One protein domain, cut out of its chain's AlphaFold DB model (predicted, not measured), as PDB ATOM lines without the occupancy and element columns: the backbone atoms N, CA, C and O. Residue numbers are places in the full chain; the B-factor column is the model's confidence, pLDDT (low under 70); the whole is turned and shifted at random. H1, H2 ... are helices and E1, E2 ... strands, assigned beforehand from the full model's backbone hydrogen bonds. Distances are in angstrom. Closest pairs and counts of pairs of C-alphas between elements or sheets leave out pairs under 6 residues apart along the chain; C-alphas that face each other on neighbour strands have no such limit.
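Overview. This is residues 42 to 155 of the 156 residues of an uncharacterized protein of Firmicutes bacterium ADurb.Bin153 (UniProt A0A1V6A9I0). A twisted sheet of five strands curls round one long helix, H2, and a shorter helix, H1, packs on the same face over the edge strand E1; the opposite face has no named helix. H1 lies toward one end of the elongated body, and a long loop, residues 87 to 102, lies at the other. The printed part has 114 residues, with two named helices and five named strands in the order H1 E1 E2 H2 E3 E4 E5. The sheet is mixed, in the order E1, E2, E3, E4, E5, and the class is mixed, helices and strands, in two layers, the helices on one face of the sheet. The whole is compact, with a radius of gyration of the C-alphas of 13.6 A, and spans 42 by 25 by 21 A.

Along the chain. In the sheet, E1 is residues 64 to 73, 24.8 A long, and E2 residues 78 to 86, 25.1 A. E3 is residues 133 to 139, 20.0 A, E4 residues 142 to 148, 18.5 A, and E5 residues 151 to 154, ending with C-alpha 154 at (-26.233, -30.498, 240.303). H2, residues 103 to 124, measures 31.4 A from C-alpha 103 at (-28.788, -31.650, 233.054). H1, residues 42 to 54, measures 18.1 A from C-alpha 42 at (-31.016, -43.011, 269.648).

Arrangement. E1 and E2 form an antiparallel hairpin, with N 70 and O 81 at 2.9 A; E1 bends by 70 degrees at residue 67. E2 and E3 are parallel, with N 82 and O 136 at 2.9 A; E2, H2 and E3 make a strand-helix-strand unit, two parallel neighbour strands with a helix between, and its crossover is right-handed. E3, E4 and E5 form a meander, each strand the antiparallel neighbour of the one before, with N 137 and O 145 at 3.0 A and N 153 and O 146 at 2.8 A. The sheet curls round H2, whose C-alpha 111 is 5.7 A from C-alpha 152 of E5, their closest pair. H1 is on the sheet at a height of 6.2 A, over E1 and along the strands, at 13 degrees to E1 on the local plane. H1 touches H2 with residues 46 to 50 alone, the closest C-alphas being those of Ala 46 and Tyr 124 at 5.6 A, at a steep tilt of 54 degrees, opposite ways. Every O i to N i+4 pair is within hydrogen-bond range in H1, and 17 of 18 in H2.

Size, cuts and confidence. The C-alphas farthest apart, those of Lys 42 and Thr 100, are 42.6 A apart. The printed part has no cut. The link from E2 to H2, 16 residues, is long. Residues 91 to 97 have pLDDT under 70, against a mean of 91.6 for the printed part.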
ATOM      1  N   LYS A  42     -30.041 -42.443 270.595       91.62
ATOM      2  CA  LYS A  42     -31.016 -43.011 269.648       91.62
ATOM      3  C   LYS A  42     -30.746 -42.576 268.205       91.62
ATOM      4  O   LYS A  42     -30.970 -43.361 267.292       91.62
ATOM      5  N   GLY A  43     -30.265 -41.346 268.009       93.69
ATOM      6  CA  GLY A  43     -29.927 -40.821 266.688       93.69
ATOM      7  C   GLY A  43     -28.727 -41.537 266.068       93.69
ATOM      8  O   GLY A  43     -28.782 -41.913 264.902       93.69
ATOM      9  N   GLU A  44     -27.669 -41.773 266.847       94.50
ATOM     10  CA  GLU A  44     -26.487 -42.512 266.377       94.50
ATOM     11  C   GLU A  44     -26.847 -43.953 266.020       94.50
ATOM     12  O   GLU A  44     -26.489 -44.435 264.945       94.50
ATOM     13  N   LEU A  45     -27.629 -44.621 266.874       94.06
ATOM     14  CA  LEU A  45     -28.124 -45.963 266.583       94.06
ATOM     15  C   LEU A  45     -28.978 -45.985 265.305       94.06
ATOM     16  O   LEU A  45     -28.795 -46.863 264.466       94.06
ATOM     17  N   ALA A  46     -29.870 -45.009 265.120       96.25
ATOM     18  CA  ALA A  46     -30.698 -44.898 263.921       96.25
ATOM     19  C   ALA A  46     -29.859 -44.681 262.648       96.25
ATOM     20  O   ALA A  46     -30.130 -45.312 261.625       96.25
ATOM     21  N   ALA A  47     -28.806 -43.855 262.704       97.19
ATOM     22  CA  ALA A  47     -27.888 -43.647 261.580       97.19
ATOM     23  C   ALA A  47     -27.123 -44.933 261.224       97.19
ATOM     24  O   ALA A  47     -27.000 -45.279 260.043       97.19
ATOM     25  N   LEU A  48     -26.655 -45.671 262.238       96.56
ATOM     26  CA  LEU A  48     -25.996 -46.965 262.058       96.56
ATOM     27  C   LEU A  48     -26.943 -47.998 261.444       96.56
ATOM     28  O   LEU A  48     -26.550 -48.703 260.520       96.56
ATOM     29  N   GLN A  49     -28.193 -48.066 261.902       97.38
ATOM     30  CA  GLN A  49     -29.188 -48.996 261.363       97.38
ATOM     31  C   GLN A  49     -29.597 -48.651 259.926       97.38
ATOM     32  O   GLN A  49     -29.693 -49.552 259.093       97.38
ATOM     33  N   LEU A  50     -29.803 -47.365 259.623       97.81
ATOM     34  CA  LEU A  50     -30.084 -46.890 258.268       97.81
ATOM     35  C   LEU A  50     -28.933 -47.262 257.322       97.81
ATOM     36  O   LEU A  50     -29.163 -47.822 256.251       97.81
ATOM     37  N   THR A  51     -27.694 -47.009 257.754       98.12
ATOM     38  CA  THR A  51     -26.486 -47.401 257.018       98.12
ATOM     39  C   THR A  51     -26.431 -48.913 256.839       98.12
ATOM     40  O   THR A  51     -26.346 -49.382 255.716       98.12
ATOM     41  N   ALA A  52     -26.540 -49.705 257.905       97.31
ATOM     42  CA  ALA A  52     -26.440 -51.160 257.824       97.31
ATOM     43  C   ALA A  52     -27.489 -51.771 256.880       97.31
ATOM     44  O   ALA A  52     -27.173 -52.676 256.109       97.31
ATOM     45  N   TYR A  53     -28.722 -51.255 256.897       97.25
ATOM     46  CA  TYR A  53     -29.802 -51.778 256.062       97.25
ATOM     47  C   TYR A  53     -29.660 -51.394 254.584       97.25
ATOM     48  O   TYR A  53     -29.968 -52.204 253.711       97.25
ATOM     49  N   TYR A  54     -29.192 -50.176 254.284       97.69
ATOM     50  CA  TYR A  54     -29.047 -49.673 252.915       97.69
ATOM     51  C   TYR A  54     -27.583 -49.553 252.457       97.69
ATOM     52  O   TYR A  54     -27.295 -48.912 251.451       97.69
ATOM     53  N   ASN A  55     -26.627 -50.206 253.104       97.00
ATOM     54  CA  ASN A  55     -25.268 -50.312 252.579       97.00
ATOM     55  C   ASN A  55     -25.100 -51.616 251.786       97.00
ATOM     56  O   ASN A  55     -24.412 -52.544 252.198       97.00
ATOM     57  N   ASN A  56     -25.814 -51.709 250.667       94.00
ATOM     58  CA  ASN A  56     -25.783 -52.832 249.730       94.00
ATOM     59  C   ASN A  56     -26.160 -52.349 248.323       94.00
ATOM     60  O   ASN A  56     -26.598 -51.214 248.140       94.00
ATOM     61  N   THR A  57     -26.015 -53.212 247.322       95.19
ATOM     62  CA  THR A  57     -26.465 -52.896 245.965       95.19
ATOM     63  C   THR A  57     -27.944 -53.239 245.784       95.19
ATOM     64  O   THR A  57     -28.387 -54.312 246.189       95.19
ATOM     65  N   GLY A  58     -28.712 -52.344 245.166       93.94
ATOM     66  CA  GLY A  58     -30.117 -52.577 244.836       93.94
ATOM     67  C   GLY A  58     -30.717 -51.457 243.992       93.94
ATOM     68  O   GLY A  58     -30.165 -50.360 243.916       93.94
ATOM     69  N   ALA A  59     -31.862 -51.719 243.362       93.19
ATOM     70  CA  ALA A  59     -32.587 -50.692 242.617       93.19
ATOM     71  C   ALA A  59     -32.972 -49.521 243.540       93.19
ATOM     72  O   ALA A  59     -33.410 -49.736 244.673       93.19
ATOM     73  N   LEU A  60     -32.777 -48.292 243.058       94.75
ATOM     74  CA  LEU A  60     -33.139 -47.065 243.774       94.75
ATOM     75  C   LEU A  60     -34.354 -46.395 243.125       94.75
ATOM     76  O   LEU A  60     -35.338 -46.124 243.803       94.75
ATOM     77  N   THR A  61     -34.299 -46.192 241.811       95.31
ATOM     78  CA  THR A  61     -35.405 -45.720 240.956       95.31
ATOM     79  C   THR A  61     -35.383 -46.499 239.646       95.31
ATOM     80  O   THR A  61     -34.491 -47.317 239.464       95.31
ATOM     81  N   GLY A  62     -36.276 -46.223 238.690       91.31
ATOM     82  CA  GLY A  62     -36.207 -46.843 237.355       91.31
ATOM     83  C   GLY A  62     -34.922 -46.538 236.562       91.31
ATOM     84  O   GLY A  62     -34.623 -47.234 235.600       91.31
ATOM     85  N   LYS A  63     -34.150 -45.518 236.961       92.06
ATOM     86  CA  LYS A  63     -32.932 -45.058 236.260       92.06
ATOM     87  C   LYS A  63     -31.645 -45.312 237.037       92.06
ATOM     88  O   LYS A  63     -30.575 -45.437 236.442       92.06
ATOM     89  N   LEU A  64     -31.736 -45.360 238.363       93.88
ATOM     90  CA  LEU A  64     -30.584 -45.424 239.255       93.88
ATOM     91  C   LEU A  64     -30.631 -46.688 240.110       93.88
ATOM     92  O   LEU A  64     -31.685 -47.112 240.589       93.88
ATOM     93  N   MET A  65     -29.460 -47.265 240.345       94.56
ATOM     94  CA  MET A  65     -29.229 -48.261 241.386       94.56
ATOM     95  C   MET A  65     -28.424 -47.618 242.500       94.56
ATOM     96  O   MET A  65     -27.501 -46.849 242.244       94.56
ATOM     97  N   ARG A  66     -28.736 -47.971 243.737       95.50
ATOM     98  CA  ARG A  66     -27.867 -47.725 244.880       95.50
ATOM     99  C   ARG A  66     -26.791 -48.797 244.888       95.50
ATOM    100  O   ARG A  66     -27.094 -49.977 244.754       95.50
ATOM    101  N   GLN A  67     -25.554 -48.382 245.081       95.62
ATOM    102  CA  GLN A  67     -24.406 -49.252 245.284       95.62
ATOM    103  C   GLN A  67     -24.052 -49.336 246.771       95.62
ATOM    104  O   GLN A  67     -23.746 -50.414 247.280       95.62
ATOM    105  N   SER A  68     -24.136 -48.194 247.459       96.81
ATOM    106  CA  SER A  68     -23.856 -48.039 248.883       96.81
ATOM    107  C   SER A  68     -24.705 -46.895 249.461       96.81
ATOM    108  O   SER A  68     -25.177 -46.023 248.725       96.81
ATOM    109  N   LEU A  69     -24.911 -46.897 250.777       97.75
ATOM    110  CA  LEU A  69     -25.450 -45.753 251.512       97.75
ATOM    111  C   LEU A  69     -24.721 -45.640 252.840       97.75
ATOM    112  O   LEU A  69     -24.499 -46.637 253.526       97.75
ATOM    113  N   ARG A  70     -24.403 -44.410 253.226       97.81
ATOM    114  CA  ARG A  70     -23.835 -44.087 254.529       97.81
ATOM    115  C   ARG A  70     -24.544 -42.882 255.117       97.81
ATOM    116  O   ARG A  70     -24.590 -41.835 254.487       97.81
ATOM    117  N   ALA A  71     -25.048 -43.018 256.332       97.75
ATOM    118  CA  ALA A  71     -25.629 -41.920 257.088       97.75
ATOM    119  C   ALA A  71     -24.663 -41.476 258.190       97.75
ATOM    120  O   ALA A  71     -24.154 -42.298 258.950       97.75
ATOM    121  N   MET A  72     -24.421 -40.172 258.275       96.25
ATOM    122  CA  MET A  72     -23.597 -39.541 259.298       96.25
ATOM    123  C   MET A  72     -24.434 -38.522 260.059       96.25
ATOM    124  O   MET A  72     -24.997 -37.597 259.471       96.25
ATOM    125  N   LEU A  73     -24.517 -38.700 261.374       95.56
ATOM    126  CA  LEU A  73     -25.183 -37.748 262.246       95.56
ATOM    127  C   LEU A  73     -24.184 -36.661 262.657       95.56
ATOM    128  O   LEU A  73     -23.213 -36.937 263.358       95.56
ATOM    129  N   GLY A  74     -24.422 -35.436 262.202       92.88
ATOM    130  CA  GLY A  74     -23.736 -34.236 262.667       92.88
ATOM    131  C   GLY A  74     -24.446 -33.602 263.865       92.88
ATOM    132  O   GLY A  74     -25.513 -34.037 264.294       92.88
ATOM    133  N   SER A  75     -23.876 -32.517 264.392       88.69
ATOM    134  CA  SER A  75     -24.459 -31.784 265.527       88.69
ATOM    135  C   SER A  75     -25.787 -31.091 265.196       88.69
ATOM    136  O   SER A  75     -26.599 -30.866 266.089       88.69
ATOM    137  N   MET A  76     -26.008 -30.736 263.925       90.44
ATOM    138  CA  MET A  76     -27.193 -29.999 263.460       90.44
ATOM    139  C   MET A  76     -27.818 -30.572 262.182       90.44
ATOM    140  O   MET A  76     -28.837 -30.062 261.713       90.44
ATOM    141  N   SER A  77     -27.210 -31.603 261.598       95.19
ATOM    142  CA  SER A  77     -27.634 -32.183 260.326       95.19
ATOM    143  C   SER A  77     -27.474 -33.695 260.312       95.19
ATOM    144  O   SER A  77     -26.665 -34.263 261.041       95.19
ATOM    145  N   LEU A  78     -28.251 -34.339 259.451       97.31
ATOM    146  CA  LEU A  78     -28.053 -35.711 259.020       97.31
ATOM    147  C   LEU A  78     -27.564 -35.671 257.573       97.31
ATOM    148  O   LEU A  78     -28.309 -35.267 256.677       97.31
ATOM    149  N   ASP A  79     -26.328 -36.102 257.356       97.94
ATOM    150  CA  ASP A  79     -25.732 -36.181 256.029       97.94
ATOM    151  C   ASP A  79     -25.793 -37.628 255.534       97.94
ATOM    152  O   ASP A  79     -25.277 -38.550 256.167       97.94
ATOM    153  N   VAL A  80     -26.462 -37.842 254.402       98.00
ATOM    154  CA  VAL A  80     -26.645 -39.161 253.790       98.00
ATOM    155  C   VAL A  80     -25.897 -39.197 252.470       98.00
ATOM    156  O   VAL A  80     -26.245 -38.499 251.525       98.00
ATOM    157  N   PHE A  81     -24.875 -40.033 252.389       98.12
ATOM    158  CA  PHE A  81     -24.094 -40.259 251.184       98.12
ATOM    159  C   PHE A  81     -24.634 -41.492 250.477       98.12
ATOM    160  O   PHE A  81     -24.756 -42.552 251.093       98.12
ATOM    161  N   VAL A  82     -24.972 -41.351 249.202       98.00
ATOM    162  CA  VAL A  82     -25.515 -42.431 248.382       98.00
ATOM    163  C   VAL A  82     -24.649 -42.571 247.146       98.00
ATOM    164  O   VAL A  82     -24.625 -41.688 246.287       98.00
ATOM    165  N   ASP A  83     -23.952 -43.696 247.060       96.12
ATOM    166  CA  ASP A  83     -23.207 -44.047 245.859       96.12
ATOM    167  C   ASP A  83     -24.153 -44.777 244.917       96.12
ATOM    168  O   ASP A  83     -24.818 -45.741 245.309       96.12
ATOM    169  N   THR A  84     -24.232 -44.315 243.675       94.00
ATOM    170  CA  THR A  84     -25.157 -44.820 242.671       94.00
ATOM    171  C   THR A  84     -24.440 -45.370 241.445       94.00
ATOM    172  O   THR A  84     -23.301 -45.034 241.111       94.00
ATOM    173  N   LEU A  85     -25.163 -46.241 240.750       91.44
ATOM    174  CA  LEU A  85     -24.886 -46.681 239.394       91.44
ATOM    175  C   LEU A  85     -26.088 -46.348 238.514       91.44
ATOM    176  O   LEU A  85     -27.218 -46.229 238.988       91.44
ATOM    177  N   VAL A  86     -25.842 -46.232 237.216       89.38
ATOM    178  CA  VAL A  86     -26.897 -46.101 236.210       89.38
ATOM    179  C   VAL A  86     -27.455 -47.491 235.895       89.38
ATOM    180  O   VAL A  86     -26.679 -48.439 235.755       89.38
ATOM    181  N   GLN A  87     -28.781 -47.622 235.823       86.94
ATOM    182  CA  GLN A  87     -29.426 -48.852 235.361       86.94
ATOM    183  C   GLN A  87     -29.173 -49.097 233.874       86.94
ATOM    184  O   GLN A  87     -28.975 -48.168 233.088       86.94
ATOM    185  N   GLU A  88     -29.207 -50.369 233.490       77.69
ATOM    186  CA  GLU A  88     -29.132 -50.772 232.092       77.69
ATOM    187  C   GLU A  88     -30.293 -50.144 231.301       77.69
ATOM    188  O   GLU A  88     -31.448 -50.202 231.716       77.69
ATOM    189  N   GLY A  89     -29.979 -49.493 230.179       73.50
ATOM    190  CA  GLY A  89     -30.970 -48.835 229.323       73.50
ATOM    191  C   GLY A  89     -31.205 -47.343 229.592       73.50
ATOM    192  O   GLY A  89     -31.814 -46.690 228.746       73.50
ATOM    193  N   TRP A  90     -30.686 -46.764 230.683       79.44
ATOM    194  CA  TRP A  90     -30.645 -45.301 230.824       79.44
ATOM    195  C   TRP A  90     -29.332 -44.755 230.225       79.44
ATOM    196  O   TRP A  90     -28.276 -45.359 230.455       79.44
ATOM    197  N   PRO A  91     -29.355 -43.677 229.410       66.19
ATOM    198  CA  PRO A  91     -28.193 -43.277 228.627       66.19
ATOM    199  C   PRO A  91     -26.964 -42.997 229.493       66.19
ATOM    200  O   PRO A  91     -27.019 -42.401 230.570       66.19
ATOM    201  N   VAL A  92     -25.838 -43.495 228.988       64.94
ATOM    202  CA  VAL A  92     -24.640 -43.807 229.760       64.94
ATOM    203  C   VAL A  92     -23.940 -42.545 230.270       64.94
ATOM    204  O   VAL A  92     -23.799 -41.545 229.560       64.94
ATOM    205  N   TYR A  93     -23.459 -42.652 231.503       64.12
ATOM    206  CA  TYR A  93     -22.437 -41.816 232.122       64.12
ATOM    207  C   TYR A  93     -21.125 -41.909 231.319       64.12
ATOM    208  O   TYR A  93     -20.497 -42.972 231.270       64.12
ATOM    209  N   LYS A  94     -20.724 -40.826 230.646       61.91
ATOM    210  CA  LYS A  94     -19.392 -40.699 230.031       61.91
ATOM    211  C   LYS A  94     -18.346 -40.560 231.144       61.91
ATOM    212  O   LYS A  94     -18.686 -40.225 232.267       61.91
ATOM    213  N   TYR A  95     -17.085 -40.886 230.859       58.62
ATOM    214  CA  TYR A  95     -15.972 -40.779 231.817       58.62
ATOM    215  C   TYR A  95     -16.014 -39.466 232.634       58.62
ATOM    216  O   TYR A  95     -16.189 -38.400 232.055       58.62
ATOM    217  N   GLY A  96     -15.806 -39.530 233.957       62.59
ATOM    218  CA  GLY A  96     -16.031 -38.372 234.848       62.59
ATOM    219  C   GLY A  96     -17.522 -38.143 235.112       62.59
ATOM    220  O   GLY A  96     -18.281 -39.050 234.857       62.59
ATOM    221  N   ALA A  97     -17.963 -36.983 235.612       63.94
ATOM    222  CA  ALA A  97     -19.354 -36.742 236.052       63.94
ATOM    223  C   ALA A  97     -20.378 -36.441 234.926       63.94
ATOM    224  O   ALA A  97     -21.464 -35.926 235.199       63.94
ATOM    225  N   GLU A  98     -20.046 -36.713 233.663       71.62
ATOM    226  CA  GLU A  98     -20.831 -36.256 232.513       71.62
ATOM    227  C   GLU A  98     -21.858 -37.295 232.058       71.62
ATOM    228  O   GLU A  98     -21.535 -38.451 231.789       71.62
ATOM    229  N   PHE A  99     -23.112 -36.878 231.900       81.44
ATOM    230  CA  PHE A  99     -24.165 -37.727 231.352       81.44
ATOM    231  C   PHE A  99     -24.383 -37.434 229.867       81.44
ATOM    232  O   PHE A  99     -24.167 -36.327 229.383       81.44
ATOM    233  N   THR A 100     -24.826 -38.444 229.121       84.62
ATOM    234  CA  THR A 100     -25.255 -38.267 227.721       84.62
ATOM    235  C   THR A 100     -26.601 -37.553 227.587       84.62
ATOM    236  O   THR A 100     -26.935 -37.093 226.497       84.62
ATOM    237  N   VAL A 101     -27.360 -37.457 228.679       86.06
ATOM    238  CA  VAL A 101     -28.644 -36.753 228.767       86.06
ATOM    239  C   VAL A 101     -28.463 -35.318 229.253       86.06
ATOM    240  O   VAL A 101     -27.418 -34.951 229.785       86.06
ATOM    241  N   SER A 102     -29.505 -34.504 229.085       89.56
ATOM    242  CA  SER A 102     -29.507 -33.123 229.572       89.56
ATOM    243  C   SER A 102     -29.412 -33.037 231.100       89.56
ATOM    244  O   SER A 102     -29.956 -33.889 231.806       89.56
ATOM    245  N   ASP A 103     -28.828 -31.950 231.615       90.56
ATOM    246  CA  ASP A 103     -28.788 -31.650 233.054       90.56
ATOM    247  C   ASP A 103     -30.181 -31.724 233.697       90.56
ATOM    248  O   ASP A 103     -30.326 -32.246 234.798       90.56
ATOM    249  N   GLY A 104     -31.224 -31.258 233.001       92.00
ATOM    250  CA  GLY A 104     -32.600 -31.324 233.496       92.00
ATOM    251  C   GLY A 104     -33.088 -32.759 233.704       92.00
ATOM    252  O   GLY A 104     -33.744 -33.051 234.702       92.00
ATOM    253  N   GLU A 105     -32.720 -33.680 232.813       91.44
ATOM    254  CA  GLU A 105     -33.063 -35.094 232.963       91.44
ATOM    255  C   GLU A 105     -32.287 -35.754 234.110       91.44
ATOM    256  O   GLU A 105     -32.876 -36.515 234.884       91.44
ATOM    257  N   VAL A 106     -30.997 -35.426 234.260       91.62
ATOM    258  CA  VAL A 106     -30.178 -35.875 235.398       91.62
ATOM    259  C   VAL A 106     -30.791 -35.383 236.705       91.62
ATOM    260  O   VAL A 106     -31.023 -36.173 237.618       91.62
ATOM    261  N   MET A 107     -31.118 -34.092 236.787       93.69
ATOM    262  CA  MET A 107     -31.739 -33.500 237.966       93.69
ATOM    263  C   MET A 107     -33.050 -34.200 238.322       93.69
ATOM    264  O   MET A 107     -33.226 -34.563 239.478       93.69
ATOM    265  N   LEU A 108     -33.940 -34.448 237.356       94.56
ATOM    266  CA  LEU A 108     -35.196 -35.162 237.611       94.56
ATOM    267  C   LEU A 108     -34.962 -36.579 238.150       94.56
ATOM    268  O   LEU A 108     -35.616 -36.977 239.112       94.56
ATOM    269  N   ALA A 109     -34.003 -37.319 237.583       94.19
ATOM    270  CA  ALA A 109     -33.661 -38.659 238.062       94.19
ATOM    271  C   ALA A 109     -33.148 -38.646 239.515       94.19
ATOM    272  O   ALA A 109     -33.502 -39.519 240.310       94.19
ATOM    273  N   TYR A 110     -32.341 -37.646 239.877       95.69
ATOM    274  CA  TYR A 110     -31.810 -37.508 241.233       95.69
ATOM    275  C   TYR A 110     -32.780 -36.862 242.230       95.69
ATOM    276  O   TYR A 110     -32.647 -37.105 243.428       95.69
ATOM    277  N   ILE A 111     -33.772 -36.092 241.774       97.25
ATOM    278  CA  ILE A 111     -34.894 -35.650 242.616       97.25
ATOM    279  C   ILE A 111     -35.711 -36.868 243.050       97.25
ATOM    280  O   ILE A 111     -35.891 -37.065 244.247       97.25
ATOM    281  N   GLU A 112     -36.100 -37.730 242.105       96.81
ATOM    282  CA  GLU A 112     -36.841 -38.966 242.399       96.81
ATOM    283  C   GLU A 112     -36.059 -39.866 243.370       96.81
ATOM    284  O   GLU A 112     -36.597 -40.354 244.364       96.81
ATOM    285  N   ALA A 113     -34.755 -40.036 243.134       97.19
ATOM    286  CA  ALA A 113     -33.889 -40.779 244.044       97.19
ATOM    287  C   ALA A 113     -33.791 -40.123 245.431       97.19
ATOM    288  O   ALA A 113     -33.794 -40.822 246.445       97.19
ATOM    289  N   GLY A 114     -33.712 -38.791 245.486       97.31
ATOM    290  CA  GLY A 114     -33.719 -38.019 246.725       97.31
ATOM    291  C   GLY A 114     -34.989 -38.241 247.542       97.31
ATOM    292  O   GLY A 114     -34.894 -38.469 248.747       97.31
ATOM    293  N   ASP A 115     -36.151 -38.269 246.891       96.88
ATOM    294  CA  ASP A 115     -37.441 -38.526 247.538       96.88
ATOM    295  C   ASP A 115     -37.513 -39.944 248.125       96.88
ATOM    296  O   ASP A 115     -37.954 -40.130 249.263       96.88
ATOM    297  N   VAL A 116     -37.013 -40.950 247.396       97.50
ATOM    298  CA  VAL A 116     -36.931 -42.338 247.887       97.50
ATOM    299  C   VAL A 116     -36.041 -42.427 249.130       97.50
ATOM    300  O   VAL A 116     -36.447 -42.993 250.149       97.50
ATOM    301  N   VAL A 117     -34.843 -41.837 249.077       97.50
ATOM    302  CA  VAL A 117     -33.897 -41.844 250.204       97.50
ATOM    303  C   VAL A 117     -34.461 -41.070 251.394       97.50
ATOM    304  O   VAL A 117     -34.331 -41.521 252.531       97.50
ATOM    305  N   LEU A 118     -35.142 -39.948 251.160       96.38
ATOM    306  CA  LEU A 118     -35.825 -39.201 252.213       96.38
ATOM    307  C   LEU A 118     -36.923 -40.045 252.878       96.38
ATOM    308  O   LEU A 118     -37.059 -40.025 254.101       96.38
ATOM    309  N   GLY A 119     -37.659 -40.846 252.103       95.81
ATOM    310  CA  GLY A 119     -38.605 -41.832 252.628       95.81
ATOM    311  C   GLY A 119     -37.944 -42.845 253.569       95.81
ATOM    312  O   GLY A 119     -38.486 -43.155 254.631       95.81
ATOM    313  N   TRP A 120     -36.741 -43.318 253.231       97.00
ATOM    314  CA  TRP A 120     -35.960 -44.191 254.112       97.00
ATOM    315  C   TRP A 120     -35.497 -43.468 255.371       97.00
ATOM    316  O   TRP A 120     -35.660 -44.001 256.465       97.00
ATOM    317  N   VAL A 121     -34.983 -42.243 255.246       97.19
ATOM    318  CA  VAL A 121     -34.579 -41.415 256.392       97.19
ATOM    319  C   VAL A 121     -35.743 -41.241 257.365       97.19
ATOM    320  O   VAL A 121     -35.581 -41.515 258.551       97.19
ATOM    321  N   ASN A 122     -36.932 -40.891 256.872       96.12
ATOM    322  CA  ASN A 122     -38.121 -40.674 257.700       96.12
ATOM    323  C   ASN A 122     -38.569 -41.927 258.472       96.12
ATOM    324  O   ASN A 122     -39.191 -41.803 259.527       96.12
ATOM    325  N   LYS A 123     -38.230 -43.133 257.993       96.38
ATOM    326  CA  LYS A 123     -38.501 -44.391 258.705       96.38
ATOM    327  C   LYS A 123     -37.648 -44.542 259.972       96.38
ATOM    328  O   LYS A 123     -38.135 -45.089 260.957       96.38
ATOM    329  N   TYR A 124     -36.396 -44.082 259.946       96.56
ATOM    330  CA  TYR A 124     -35.458 -44.187 261.076       96.56
ATOM    331  C   TYR A 124     -35.421 -42.914 261.935       96.56
ATOM    332  O   TYR A 124     -35.176 -42.987 263.137       96.56
ATOM    333  N   PHE A 125     -35.707 -41.760 261.333       95.88
ATOM    334  CA  PHE A 125     -35.722 -40.440 261.958       95.88
ATOM    335  C   PHE A 125     -37.108 -39.795 261.803       95.88
ATOM    336  O   PHE A 125     -37.274 -38.850 261.024       95.88
ATOM    337  N   PRO A 126     -38.133 -40.294 262.516       93.00
ATOM    338  CA  PRO A 126     -39.467 -39.718 262.433       93.00
ATOM    339  C   PRO A 126     -39.444 -38.255 262.896       93.00
ATOM    340  O   PRO A 126     -38.860 -37.930 263.929       93.00
ATOM    341  N   ASN A 127     -40.118 -37.381 262.144       87.75
ATOM    342  CA  ASN A 127     -40.215 -35.936 262.404       87.75
ATOM    343  C   ASN A 127     -38.889 -35.158 262.308       87.75
ATOM    344  O   ASN A 127     -38.789 -34.054 262.850       87.75
ATOM    345  N   ILE A 128     -37.869 -35.692 261.624       92.69
ATOM    346  CA  ILE A 128     -36.674 -34.902 261.316       92.69
ATOM    347  C   ILE A 128     -37.049 -33.684 260.465       92.69
ATOM    348  O   ILE A 128     -37.863 -33.766 259.544       92.69
ATOM    349  N   SER A 129     -36.457 -32.530 260.775       91.06
ATOM    350  CA  SER A 129     -36.683 -31.323 259.982       91.06
ATOM    351  C   SER A 129     -36.154 -31.527 258.556       91.06
ATOM    352  O   SER A 129     -34.975 -31.863 258.403       91.06
ATOM    353  N   PRO A 130     -36.943 -31.245 257.501       84.38
ATOM    354  CA  PRO A 130     -36.478 -31.359 256.116       84.38
ATOM    355  C   PRO A 130     -35.241 -30.502 255.802       84.38
ATOM    356  O   PRO A 130     -34.501 -30.797 254.869       84.38
ATOM    357  N   GLY A 131     -35.005 -29.429 256.570       90.44
ATOM    358  CA  GLY A 131     -33.812 -28.586 256.435       90.44
ATOM    359  C   GLY A 131     -32.541 -29.167 257.058       90.44
ATOM    360  O   GLY A 131     -31.447 -28.713 256.719       90.44
ATOM    361  N   ALA A 132     -32.682 -30.153 257.945       94.88
ATOM    362  CA  ALA A 132     -31.573 -30.805 258.632       94.88
ATOM    363  C   ALA A 132     -31.014 -32.002 257.849       94.88
ATOM    364  O   ALA A 132     -29.942 -32.489 258.186       94.88
ATOM    365  N   VAL A 133     -31.707 -32.474 256.810       97.31
ATOM    366  CA  VAL A 133     -31.254 -33.600 255.986       97.31
ATOM    367  C   VAL A 133     -30.546 -33.074 254.742       97.31
ATOM    368  O   VAL A 133     -31.134 -32.314 253.969       97.31
ATOM    369  N   ASN A 134     -29.305 -33.504 254.524       97.50
ATOM    370  CA  ASN A 134     -28.611 -33.329 253.251       97.50
ATOM    371  C   ASN A 134     -28.315 -34.705 252.662       97.50
ATOM    372  O   ASN A 134     -27.728 -35.554 253.327       97.50
ATOM    373  N   ILE A 135     -28.686 -34.922 251.406       98.00
ATOM    374  CA  ILE A 135     -28.394 -36.170 250.704       98.00
ATOM    375  C   ILE A 135     -27.399 -35.849 249.597       98.00
ATOM    376  O   ILE A 135     -27.657 -34.982 248.765       98.00
ATOM    377  N   VAL A 136     -26.251 -36.512 249.585       97.75
ATOM    378  CA  VAL A 136     -25.189 -36.320 248.597       97.75
ATOM    379  C   VAL A 136     -25.117 -37.555 247.723       97.75
ATOM    380  O   VAL A 136     -24.934 -38.662 248.223       97.75
ATOM    381  N   PHE A 137     -25.228 -37.353 246.415       96.94
ATOM    382  CA  PHE A 137     -25.169 -38.432 245.442       96.94
ATOM    383  C   PHE A 137     -23.820 -38.448 244.733       96.94
ATOM    384  O   PHE A 137     -23.344 -37.410 244.253       96.94
ATOM    385  N   THR A 138     -23.225 -39.633 244.634       94.62
ATOM    386  CA  THR A 138     -22.022 -39.866 243.835       94.62
ATOM    387  C   THR A 138     -22.250 -40.986 242.832       94.62
ATOM    388  O   THR A 138     -23.034 -41.890 243.089       94.62
ATOM    389  N   VAL A 139     -21.550 -40.951 241.700       90.88
ATOM    390  CA  VAL A 139     -21.469 -42.069 240.754       90.88
ATOM    391  C   VAL A 139     -20.007 -42.423 240.589       90.88
ATOM    392  O   VAL A 139     -19.202 -41.581 240.197       90.88
ATOM    393  N   ARG A 140     -19.644 -43.675 240.890       84.75
ATOM    394  CA  ARG A 140     -18.260 -44.171 240.760       84.75
ATOM    395  C   ARG A 140     -17.218 -43.253 241.434       84.75
ATOM    396  O   ARG A 140     -16.123 -43.073 240.909       84.75
ATOM    397  N   GLY A 141     -17.571 -42.655 242.573       84.19
ATOM    398  CA  GLY A 141     -16.699 -41.757 243.339       84.19
ATOM    399  C   GLY A 141     -16.717 -40.283 242.914       84.19
ATOM    400  O   GLY A 141     -16.105 -39.463 243.594       84.19
ATOM    401  N   PHE A 142     -17.436 -39.910 241.852       89.00
ATOM    402  CA  PHE A 142     -17.618 -38.508 241.464       89.00
ATOM    403  C   PHE A 142     -18.927 -37.968 242.020       89.00
ATOM    404  O   PHE A 142     -19.984 -38.575 241.847       89.00
ATOM    405  N   LYS A 143     -18.876 -36.808 242.674       92.38
ATOM    406  CA  LYS A 143     -20.074 -36.171 243.214       92.38
ATOM    407  C   LYS A 143     -20.911 -35.580 242.079       92.38
ATOM    408  O   LYS A 143     -20.436 -34.716 241.353       92.38
ATOM    409  N   ILE A 144     -22.159 -36.031 241.978       92.50
ATOM    410  CA  ILE A 144     -23.121 -35.538 240.986       92.50
ATOM    411  C   ILE A 144     -23.870 -34.326 241.515       92.50
ATOM    412  O   ILE A 144     -24.185 -33.409 240.769       92.50
ATOM    413  N   GLY A 145     -24.175 -34.308 242.809       95.12
ATOM    414  CA  GLY A 145     -24.933 -33.219 243.396       95.12
ATOM    415  C   GLY A 145     -25.459 -33.547 244.777       95.12
ATOM    416  O   GLY A 145     -25.105 -34.560 245.386       95.12
ATOM    417  N   SER A 146     -26.306 -32.659 245.279       97.25
ATOM    418  CA  SER A 146     -26.935 -32.808 246.586       97.25
ATOM    419  C   SER A 146     -28.418 -32.486 246.538       97.25
ATOM    420  O   SER A 146     -28.822 -31.491 245.937       97.25
ATOM    421  N   TYR A 147     -29.209 -33.294 247.227       97.44
ATOM    422  CA  TYR A 147     -30.620 -33.071 247.477       97.44
ATOM    423  C   TYR A 147     -30.815 -32.492 248.882       97.44
ATOM    424  O   TYR A 147     -30.320 -33.040 249.871       97.44
ATOM    425  N   LYS A 148     -31.556 -31.387 248.973       95.75
ATOM    426  CA  LYS A 148     -31.934 -30.734 250.228       95.75
ATOM    427  C   LYS A 148     -33.290 -30.055 250.067       95.75
ATOM    428  O   LYS A 148     -33.507 -29.350 249.086       95.75
ATOM    429  N   GLN A 149     -34.192 -30.236 251.037       91.81
ATOM    430  CA  GLN A 149     -35.509 -29.576 251.061       91.81
ATOM    431  C   GLN A 149     -36.304 -29.710 249.743       91.81
ATOM    432  O   GLN A 149     -36.836 -28.726 249.229       91.81
ATOM    433  N   GLY A 150     -36.360 -30.910 249.155       89.56
ATOM    434  CA  GLY A 150     -37.103 -31.131 247.905       89.56
ATOM    435  C   GLY A 150     -36.400 -30.636 246.641       89.56
ATOM    436  O   GLY A 150     -36.975 -30.698 245.559       89.56
ATOM    437  N   LYS A 151     -35.178 -30.108 246.750       93.62
ATOM    438  CA  LYS A 151     -34.434 -29.547 245.622       93.62
ATOM    439  C   LYS A 151     -33.125 -30.288 245.434       93.62
ATOM    440  O   LYS A 151     -32.342 -30.423 246.372       93.62
ATOM    441  N   PHE A 152     -32.866 -30.706 244.202       95.81
ATOM    442  CA  PHE A 152     -31.564 -31.220 243.806       95.81
ATOM    443  C   PHE A 152     -30.715 -30.099 243.205       95.81
ATOM    444  O   PHE A 152     -31.188 -29.325 242.378       95.81
ATOM    445  N   THR A 153     -29.459 -30.016 243.631       96.12
ATOM    446  CA  THR A 153     -28.450 -29.105 243.082       96.12
ATOM    447  C   THR A 153     -27.368 -29.941 242.419       96.12
ATOM    448  O   THR A 153     -26.663 -30.682 243.106       96.12
ATOM    449  N   LEU A 154     -27.259 -29.828 241.096       92.75
ATOM    450  CA  LEU A 154     -26.233 -30.498 240.303       92.75
ATOM    451  C   LEU A 154     -24.863 -29.852 240.565       92.75
ATOM    452  O   LEU A 154     -24.756 -28.629 240.664       92.75
ATOM    453  N   GLN A 155     -23.824 -30.670 240.675       87.88
ATOM    454  CA  GLN A 155     -22.437 -30.241 240.768       87.88
ATOM    455  C   GLN A 155     -21.792 -30.310 239.382       87.88
ATOM    456  O   GLN A 155     -21.888 -31.335 238.711       87.88
TER     457      GLN A 155